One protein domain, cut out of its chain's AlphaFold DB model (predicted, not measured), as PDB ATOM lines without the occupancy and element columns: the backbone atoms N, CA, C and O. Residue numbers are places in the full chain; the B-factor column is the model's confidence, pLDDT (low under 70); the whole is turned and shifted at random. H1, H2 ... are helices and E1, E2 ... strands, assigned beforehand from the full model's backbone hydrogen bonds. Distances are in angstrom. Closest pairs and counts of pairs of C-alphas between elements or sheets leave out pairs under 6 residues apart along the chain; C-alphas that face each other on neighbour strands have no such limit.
ATOM      1  N   GLU A  20     182.594 179.024 167.498       84.94
ATOM      2  CA  GLU A  20     181.780 178.274 168.440       84.94
ATOM      3  C   GLU A  20     180.667 179.158 169.006       84.94
ATOM      4  O   GLU A  20     179.514 178.737 169.049       84.94
ATOM      5  N   LYS A  21     180.966 180.420 169.342       86.94
ATOM      6  CA  LYS A  21     179.968 181.368 169.863       86.94
ATOM      7  C   LYS A  21     178.948 181.791 168.818       86.94
ATOM      8  O   LYS A  21     177.768 181.928 169.141       86.94
ATOM      9  N   ILE A  22     179.369 181.949 167.566       89.31
ATOM     10  CA  ILE A  22     178.446 182.194 166.449       89.31
ATOM     11  C   ILE A  22     177.532 180.980 166.242       89.31
ATOM     12  O   ILE A  22     176.321 181.135 166.079       89.31
ATOM     13  N   VAL A  23     178.101 179.773 166.271       90.56
ATOM     14  CA  VAL A  23     177.368 178.511 166.125       90.56
ATOM     15  C   VAL A  23     176.347 178.329 167.247       90.56
ATOM     16  O   VAL A  23     175.182 178.050 166.964       90.56
ATOM     17  N   GLU A  24     176.760 178.525 168.501       91.06
ATOM     18  CA  GLU A  24     175.893 178.477 169.683       91.06
ATOM     19  C   GLU A  24     174.725 179.459 169.550       91.06
ATOM     20  O   GLU A  24     173.572 179.068 169.734       91.06
ATOM     21  N   PHE A  25     175.005 180.712 169.169       92.38
ATOM     22  CA  PHE A  25     173.978 181.738 168.992       92.38
ATOM     23  C   PHE A  25     172.966 181.354 167.908       92.38
ATOM     24  O   PHE A  25     171.761 181.358 168.154       92.38
ATOM     25  N   ILE A  26     173.443 180.994 166.711       91.81
ATOM     26  CA  ILE A  26     172.572 180.672 165.577       91.81
ATOM     27  C   ILE A  26     171.711 179.447 165.897       91.81
ATOM     28  O   ILE A  26     170.491 179.495 165.738       91.81
ATOM     29  N   ASN A  27     172.322 178.364 166.384       92.50
ATOM     30  CA  ASN A  27     171.587 177.150 166.734       92.50
ATOM     31  C   ASN A  27     170.578 177.413 167.867       92.50
ATOM     32  O   ASN A  27     169.469 176.886 167.813       92.50
ATOM     33  N   GLY A  28     170.920 178.258 168.847       92.56
ATOM     34  CA  GLY A  28     170.010 178.684 169.913       92.56
ATOM     35  C   GLY A  28     168.764 179.395 169.380       92.56
ATOM     36  O   GLY A  28     167.648 178.988 169.698       92.56
ATOM     37  N   VAL A  29     168.938 180.378 168.489       91.94
ATOM     38  CA  VAL A  29     167.821 181.107 167.855       91.94
ATOM     39  C   VAL A  29     166.896 180.158 167.086       91.94
ATOM     40  O   VAL A  29     165.673 180.257 167.187       91.94
ATOM     41  N   PHE A  30     167.454 179.219 166.319       90.31
ATOM     42  CA  PHE A  30     166.641 178.256 165.574       90.31
ATOM     43  C   PHE A  30     165.940 177.239 166.487       90.31
ATOM     44  O   PHE A  30     164.786 176.890 166.224       90.31
ATOM     45  N   LEU A  31     166.581 176.815 167.582       90.12
ATOM     46  CA  LEU A  31     165.985 175.921 168.576       90.12
ATOM     47  C   LEU A  31     164.778 176.565 169.272       90.12
ATOM     48  O   LEU A  31     163.730 175.930 169.372       90.12
ATOM     49  N   GLU A  32     164.888 177.828 169.691       91.50
ATOM     50  CA  GLU A  32     163.779 178.585 170.296       91.50
ATOM     51  C   GLU A  32     162.572 178.706 169.357       91.50
ATOM     52  O   GLU A  32     161.421 178.707 169.794       91.50
ATOM     53  N   ARG A  33     162.830 178.754 168.046       88.44
ATOM     54  CA  ARG A  33     161.805 178.814 166.994       88.44
ATOM     55  C   ARG A  33     161.301 177.440 166.554       88.44
ATOM     56  O   ARG A  33     160.468 177.363 165.653       88.44
ATOM     57  N   ASN A  34     161.788 176.362 167.172       88.81
ATOM     58  CA  ASN A  34     161.491 174.979 166.800       88.81
ATOM     59  C   ASN A  34     161.788 174.684 165.314       88.81
ATOM     60  O   ASN A  34     161.069 173.941 164.644       88.81
ATOM     61  N   ILE A  35     162.844 175.306 164.788       88.62
ATOM     62  CA  ILE A  35     163.335 175.106 163.428       88.62
ATOM     63  C   ILE A  35     164.531 174.162 163.496       88.62
ATOM     64  O   ILE A  35     165.521 174.429 164.176       88.62
ATOM     65  N   ARG A  36     164.477 173.068 162.733       89.19
ATOM     66  CA  ARG A  36     165.637 172.196 162.549       89.19
ATOM     67  C   ARG A  36     166.678 172.925 161.702       89.19
ATOM     68  O   ARG A  36     166.535 173.037 160.484       89.19
ATOM     69  N   PHE A  37     167.731 173.389 162.359       91.50
ATOM     70  CA  PHE A  37     168.921 173.951 161.740       91.50
ATOM     71  C   PHE A  37     170.136 173.582 162.588       91.50
ATOM     72  O   PHE A  37     170.105 173.708 163.809       91.50
ATOM     73  N   LEU A  38     171.187 173.097 161.938       92.06
ATOM     74  CA  LEU A  38     172.439 172.730 162.577       92.06
ATOM     75  C   LEU A  38     173.582 173.338 161.780       92.06
ATOM     76  O   LEU A  38     173.849 172.896 160.666       92.06
ATOM     77  N   LEU A  39     174.259 174.319 162.369       94.44
ATOM     78  CA  LEU A  39     175.558 174.808 161.920       94.44
ATOM     79  C   LEU A  39     176.660 174.135 162.743       94.44
ATOM     80  O   LEU A  39     176.538 174.012 163.963       94.44
ATOM     81  N   THR A  40     177.735 173.716 162.086       93.62
ATOM     82  CA  THR A  40     178.946 173.190 162.721       93.62
ATOM     83  C   THR A  40     180.194 173.780 162.077       93.62
ATOM     84  O   THR A  40     180.210 174.127 160.895       93.62
ATOM     85  N   ALA A  41     181.266 173.882 162.861       90.06
ATOM     86  CA  ALA A  41     182.605 174.167 162.370       90.06
ATOM     87  C   ALA A  41     183.429 172.876 162.378       90.06
ATOM     88  O   ALA A  41     183.317 172.055 163.286       90.06
ATOM     89  N   ASN A  42     184.239 172.673 161.344       86.19
ATOM     90  CA  ASN A  42     185.164 171.557 161.249       86.19
ATOM     91  C   ASN A  42     186.590 172.093 161.351       86.19
ATOM     92  O   ASN A  42     187.146 172.548 160.349       86.19
ATOM     93  N   GLU A  43     187.172 171.993 162.544       80.75
ATOM     94  CA  GLU A  43     188.521 172.477 162.871       80.75
ATOM     95  C   GLU A  43     189.605 171.881 161.965       80.75
ATOM     96  O   GLU A  43     190.508 172.590 161.529       80.75
ATOM     97  N   ASN A  44     189.477 170.610 161.572       84.12
ATOM     98  CA  ASN A  44     190.458 169.959 160.695       84.12
ATOM     99  C   ASN A  44     190.488 170.570 159.291       84.12
ATOM    100  O   ASN A  44     191.525 170.582 158.632       84.12
ATOM    101  N   THR A  45     189.337 171.027 158.796       86.06
ATOM    102  CA  THR A  45     189.234 171.626 157.456       86.06
ATOM    103  C   THR A  45     189.144 173.147 157.481       86.06
ATOM    104  O   THR A  45     189.160 173.750 156.411       86.06
ATOM    105  N   LEU A  46     189.031 173.750 158.670       87.81
ATOM    106  CA  LEU A  46     188.747 175.171 158.903       87.81
ATOM    107  C   LEU A  46     187.537 175.679 158.097       87.81
ATOM    108  O   LEU A  46     187.494 176.821 157.639       87.81
ATOM    109  N   LYS A  47     186.553 174.802 157.880       92.31
ATOM    110  CA  LYS A  47     185.333 175.067 157.107       92.31
ATOM    111  C   LYS A  47     184.107 174.904 157.988       92.31
ATOM    112  O   LYS A  47     184.136 174.129 158.940       92.31
ATOM    113  N   SER A  48     183.028 175.592 157.635       94.38
ATOM    114  CA  SER A  48     181.736 175.426 158.295       94.38
ATOM    115  C   SER A  48     180.785 174.598 157.433       94.38
ATOM    116  O   SER A  48     180.912 174.522 156.206       94.38
ATOM    117  N   GLU A  49     179.847 173.924 158.083       95.19
ATOM    118  CA  GLU A  49     178.821 173.112 157.445       95.19
ATOM    119  C   GLU A  49     177.475 173.432 158.082       95.19
ATOM    120  O   GLU A  49     177.392 173.573 159.299       95.19
ATOM    121  N   PHE A  50     176.415 173.530 157.282       94.88
ATOM    122  CA  PHE A  50     175.063 173.602 157.831       94.88
ATOM    123  C   PHE A  50     174.091 172.673 157.119       94.88
ATOM    124  O   PHE A  50     174.248 172.342 155.941       94.88
ATOM    125  N   GLU A  51     173.060 172.273 157.850       94.88
ATOM    126  CA  GLU A  51     171.911 171.525 157.355       94.88
ATOM    127  C   GLU A  51     170.659 172.007 158.091       94.88
ATOM    128  O   GLU A  51     170.692 172.235 159.299       94.88
ATOM    129  N   GLY A  52     169.540 172.149 157.385       90.69
ATOM    130  CA  GLY A  52     168.280 172.510 158.022       90.69
ATOM    131  C   GLY A  52     167.075 172.433 157.096       90.69
ATOM    132  O   GLY A  52     167.205 172.193 155.894       90.69
ATOM    133  N   ASP A  53     165.902 172.671 157.670       89.38
ATOM    134  CA  ASP A  53     164.598 172.539 157.003       89.38
ATOM    135  C   ASP A  53     164.070 173.873 156.443       89.38
ATOM    136  O   ASP A  53     162.917 173.991 156.015       89.38
ATOM    137  N   VAL A  54     164.926 174.896 156.418       89.31
ATOM    138  CA  VAL A  54     164.615 176.243 155.929       89.31
ATOM    139  C   VAL A  54     165.525 176.657 154.780       89.31
ATOM    140  O   VAL A  54     166.614 176.114 154.587       89.31
ATOM    141  N   PHE A  55     165.055 177.631 154.003       91.00
ATOM    142  CA  PHE A  55     165.905 178.338 153.056       91.00
ATOM    143  C   PHE A  55     166.839 179.279 153.815       91.00
ATOM    144  O   PHE A  55     166.411 179.943 154.757       91.00
ATOM    145  N   VAL A  56     168.092 179.366 153.376       91.94
ATOM    146  CA  VAL A  56     169.072 180.314 153.921       91.94
ATOM    147  C   VAL A  56     169.494 181.261 152.811       91.94
ATOM    148  O   VAL A  56     170.064 180.825 151.812       91.94
ATOM    149  N   ASP A  57     169.198 182.547 152.968       92.56
ATOM    150  CA  ASP A  57     169.521 183.577 151.981       92.56
ATOM    151  C   ASP A  57     170.761 184.375 152.404       92.56
ATOM    152  O   ASP A  57     170.695 185.255 153.260       92.56
ATOM    153  N   PHE A  58     171.897 184.094 151.761       94.12
ATOM    154  CA  PHE A  58     173.148 184.831 151.947       94.12
ATOM    155  C   PHE A  58     173.385 185.921 150.893       94.12
ATOM    156  O   PHE A  58     174.468 186.506 150.841       94.12
ATOM    157  N   THR A  59     172.398 186.226 150.047       93.44
ATOM    158  CA  THR A  59     172.527 187.260 149.007       93.44
ATOM    159  C   THR A  59     172.424 188.683 149.561       93.44
ATOM    160  O   THR A  59     172.851 189.635 148.901       93.44
ATOM    161  N   LYS A  60     171.905 188.838 150.785       89.62
ATOM    162  CA  LYS A  60     171.728 190.133 151.449       89.62
ATOM    163  C   LYS A  60     173.070 190.828 151.746       89.62
ATOM    164  O   LYS A  60     174.083 190.163 151.994       89.62
ATOM    165  N   PRO A  61     173.120 192.174 151.704       89.06
ATOM    166  CA  PRO A  61     174.295 192.922 152.153       89.06
ATOM    167  C   PRO A  61     174.571 192.651 153.639       89.06
ATOM    168  O   PRO A  61     173.648 192.370 154.392       89.06
ATOM    169  N   ASN A  62     175.842 192.721 154.053       86.81
ATOM    170  CA  ASN A  62     176.290 192.452 155.431       86.81
ATOM    171  C   ASN A  62     175.897 191.067 155.985       86.81
ATOM    172  O   ASN A  62     175.844 190.868 157.195       86.81
ATOM    173  N   SER A  63     175.647 190.100 155.098       90.75
ATOM    174  CA  SER A  63     175.427 188.703 155.465       90.75
ATOM    175  C   SER A  63     176.652 188.104 156.164       90.75
ATOM    176  O   SER A  63     177.790 188.317 155.738       90.75
ATOM    177  N   ILE A  64     176.404 187.261 157.170       91.50
ATOM    178  CA  ILE A  64     177.425 186.474 157.879       91.50
ATOM    179  C   ILE A  64     178.141 185.452 156.971       91.50
ATOM    180  O   ILE A  64     179.116 184.820 157.374       91.50
ATOM    181  N   SER A  65     177.685 185.267 155.729       92.31
ATOM    182  CA  SER A  65     178.256 184.290 154.799       92.31
ATOM    183  C   SER A  65     179.758 184.469 154.586       92.31
ATOM    184  O   SER A  65     180.470 183.476 154.479       92.31
ATOM    185  N   SER A  66     180.262 185.707 154.588       89.62
ATOM    186  CA  SER A  66     181.698 185.991 154.474       89.62
ATOM    187  C   SER A  66     182.502 185.470 155.666       89.62
ATOM    188  O   SER A  66     183.617 184.994 155.473       89.62
ATOM    189  N   ILE A  67     181.934 185.518 156.875       90.00
ATOM    190  CA  ILE A  67     182.552 185.002 158.102       90.00
ATOM    191  C   ILE A  67     182.494 183.473 158.103       90.00
ATOM    192  O   ILE A  67     183.494 182.814 158.367       90.00
ATOM    193  N   LEU A  68     181.351 182.887 157.739       93.06
ATOM    194  CA  LEU A  68     181.179 181.432 157.702       93.06
ATOM    195  C   LEU A  68     181.854 180.761 156.488       93.06
ATOM    196  O   LEU A  68     181.988 179.537 156.458       93.06
ATOM    197  N   GLY A  69     182.295 181.531 155.491       93.56
ATOM    198  CA  GLY A  69     182.970 181.035 154.289       93.56
ATOM    199  C   GLY A  69     182.029 180.566 153.168       93.56
ATOM    200  O   GLY A  69     182.449 179.805 152.294       93.56
ATOM    201  N   PHE A  70     180.762 180.979 153.171       95.06
ATOM    202  CA  PHE A  70     179.787 180.660 152.120       95.06
ATOM    203  C   PHE A  70     179.712 181.753 151.050       95.06
ATOM    204  O   PHE A  70     179.812 182.950 151.332       95.06
ATOM    205  N   GLU A  71     179.480 181.336 149.808       95.06
ATOM    206  CA  GLU A  71     179.166 182.254 148.714       95.06
ATOM    207  C   GLU A  71     177.790 182.912 148.905       95.06
ATOM    208  O   GLU A  71     176.904 182.399 149.594       95.06
ATOM    209  N   LYS A  72     177.597 184.071 148.266       94.69
ATOM    210  CA  LYS A  72     176.314 184.781 148.272       94.69
ATOM    211  C   LYS A  72     175.298 184.028 147.419       94.69
ATOM    212  O   LYS A  72     175.217 184.227 146.209       94.69
ATOM    213  N   HIS A  73     174.529 183.160 148.060       93.69
ATOM    214  CA  HIS A  73     173.566 182.290 147.401       93.69
ATOM    215  C   HIS A  73     172.364 181.997 148.308       93.69
ATOM    216  O   HIS A  73     172.438 182.165 149.526       93.69
ATOM    217  N   VAL A  74     171.257 181.550 147.707       93.94
ATOM    218  CA  VAL A  74     170.083 181.049 148.433       93.94
ATOM    219  C   VAL A  74     170.160 179.527 148.504       93.94
ATOM    220  O   VAL A  74     170.005 178.833 147.502       93.94
ATOM    221  N   TYR A  75     170.380 178.998 149.698       93.56
ATOM    222  CA  TYR A  75     170.536 177.570 149.944       93.56
ATOM    223  C   TYR A  75     169.185 176.917 150.260       93.56
ATOM    224  O   TYR A  75     168.396 177.443 151.044       93.56
ATOM    225  N   ARG A  76     168.911 175.767 149.631       92.62
ATOM    226  CA  ARG A  76     167.644 175.023 149.760       92.62
ATOM    227  C   ARG A  76     167.631 174.101 150.986       92.62
ATOM    228  O   ARG A  76     168.685 173.539 151.282       92.62
ATOM    229  N   PRO A  77     166.465 173.865 151.613       92.19
ATOM    230  CA  PRO A  77     166.331 172.988 152.777       92.19
ATOM    231  C   PRO A  77     166.646 171.512 152.479       92.19
ATOM    232  O   PRO A  77     166.741 171.105 151.318       92.19
ATOM    233  N   ALA A  78     166.761 170.710 153.544       88.06
ATOM    234  CA  ALA A  78     166.978 169.259 153.531       88.06
ATOM    235  C   ALA A  78     168.241 168.807 152.773       88.06
ATOM    236  O   ALA A  78     168.329 167.684 152.272       88.06
ATOM    237  N   LYS A  79     169.237 169.692 152.682       91.88
ATOM    238  CA  LYS A  79     170.551 169.408 152.114       91.88
ATOM    239  C   LYS A  79     171.628 169.938 153.048       91.88
ATOM    240  O   LYS A  79     171.511 171.036 153.587       91.88
ATOM    241  N   LYS A  80     172.691 169.154 153.192       94.31
ATOM    242  CA  LYS A  80     173.905 169.570 153.881       94.31
ATOM    243  C   LYS A  80     174.786 170.379 152.932       94.31
ATOM    244  O   LYS A  80     175.081 169.928 151.820       94.31
ATOM    245  N   TYR A  81     175.222 171.551 153.373       95.50
ATOM    246  CA  TYR A  81     176.142 172.414 152.639       95.50
ATOM    247  C   TYR A  81     177.433 172.589 153.413       95.50
ATOM    248  O   TYR A  81     177.429 172.690 154.634       95.50
ATOM    249  N   LYS A  82     178.534 172.648 152.668       95.88
ATOM    250  CA  LYS A  82     179.866 172.947 153.179       95.88
ATOM    251  C   LYS A  82     180.329 174.278 152.616       95.88
ATOM    252  O   LYS A  82     180.073 174.558 151.446       95.88
ATOM    253  N   SER A  83     181.020 175.061 153.435       95.62
ATOM    254  CA  SER A  83     181.539 176.363 153.047       95.62
ATOM    255  C   SER A  83     182.503 176.256 151.858       95.62
ATOM    256  O   SER A  83     183.336 175.340 151.742       95.62
TER     257      SER A  83
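AT A GLANCE: This is residues 20 to 83 of the 177 residues of an uncharacterized protein of Sphingobacteriaceae bacterium (UniProt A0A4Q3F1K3). A twisted two-stranded hairpin, E1 and E2, has the long helix H1 packed alongside E1, while beyond E2 the rest of the printed part makes wide loops that hold the short helix H2 and come back beside E2 with residues 81 to 82. The printed part has 64 residues, with the named elements in the order H1, E1, E2, H2, and E1 and E2 make one antiparallel sheet. The class is mixed, helices and strands, with 29 residues in named elements, under half of those printed. It is compact, with a radius of gyration of the C-alphas of 11.2 A, and rounded, spanning 28 by 25 by 22 A.

HOW THE PARTS SIT: Start at H1, residues 20 to 32, where every O i to N i+4 pair is within hydrogen-bond range. A tight link leads to E1, residues 37 to 42; their closest C-alphas, those of Val 23 and Leu 39, are 5.9 A apart. E1 forms a hairpin with E2, residues 47 to 52, antiparallel at 164 degrees; look for N 38 and O 51, 2.8 A apart, within hydrogen-bond range. H1 and E2 are apart. Residues 49 to 50 of E2 also pair with residues 81 to 82, antiparallel. H2, residues 65 to 68, is too short for an O i to N i+4 pair, but its one O i to N i+3 pair is within range; its closest C-alpha to E2 is Leu 68, 6.1 A from that of Ser 48.

IN THESE COORDINATES: Find C-alpha 20 at (181.780, 178.274, 168.440); H1 runs 18.1 A from there. E1 covers 16.4 A, E2 17.3 A and H2 5.0 A, ending at C-alpha 68, (181.179, 181.432, 157.702).

THE WHOLE: The C-alphas farthest apart, of Arg 33 and Asn 44, are 30.6 A apart. The printed part has no cut. The link from E2 to H2 is long, and residues 69 to 83 hold no named element. No printed residue has a pLDDT under 70.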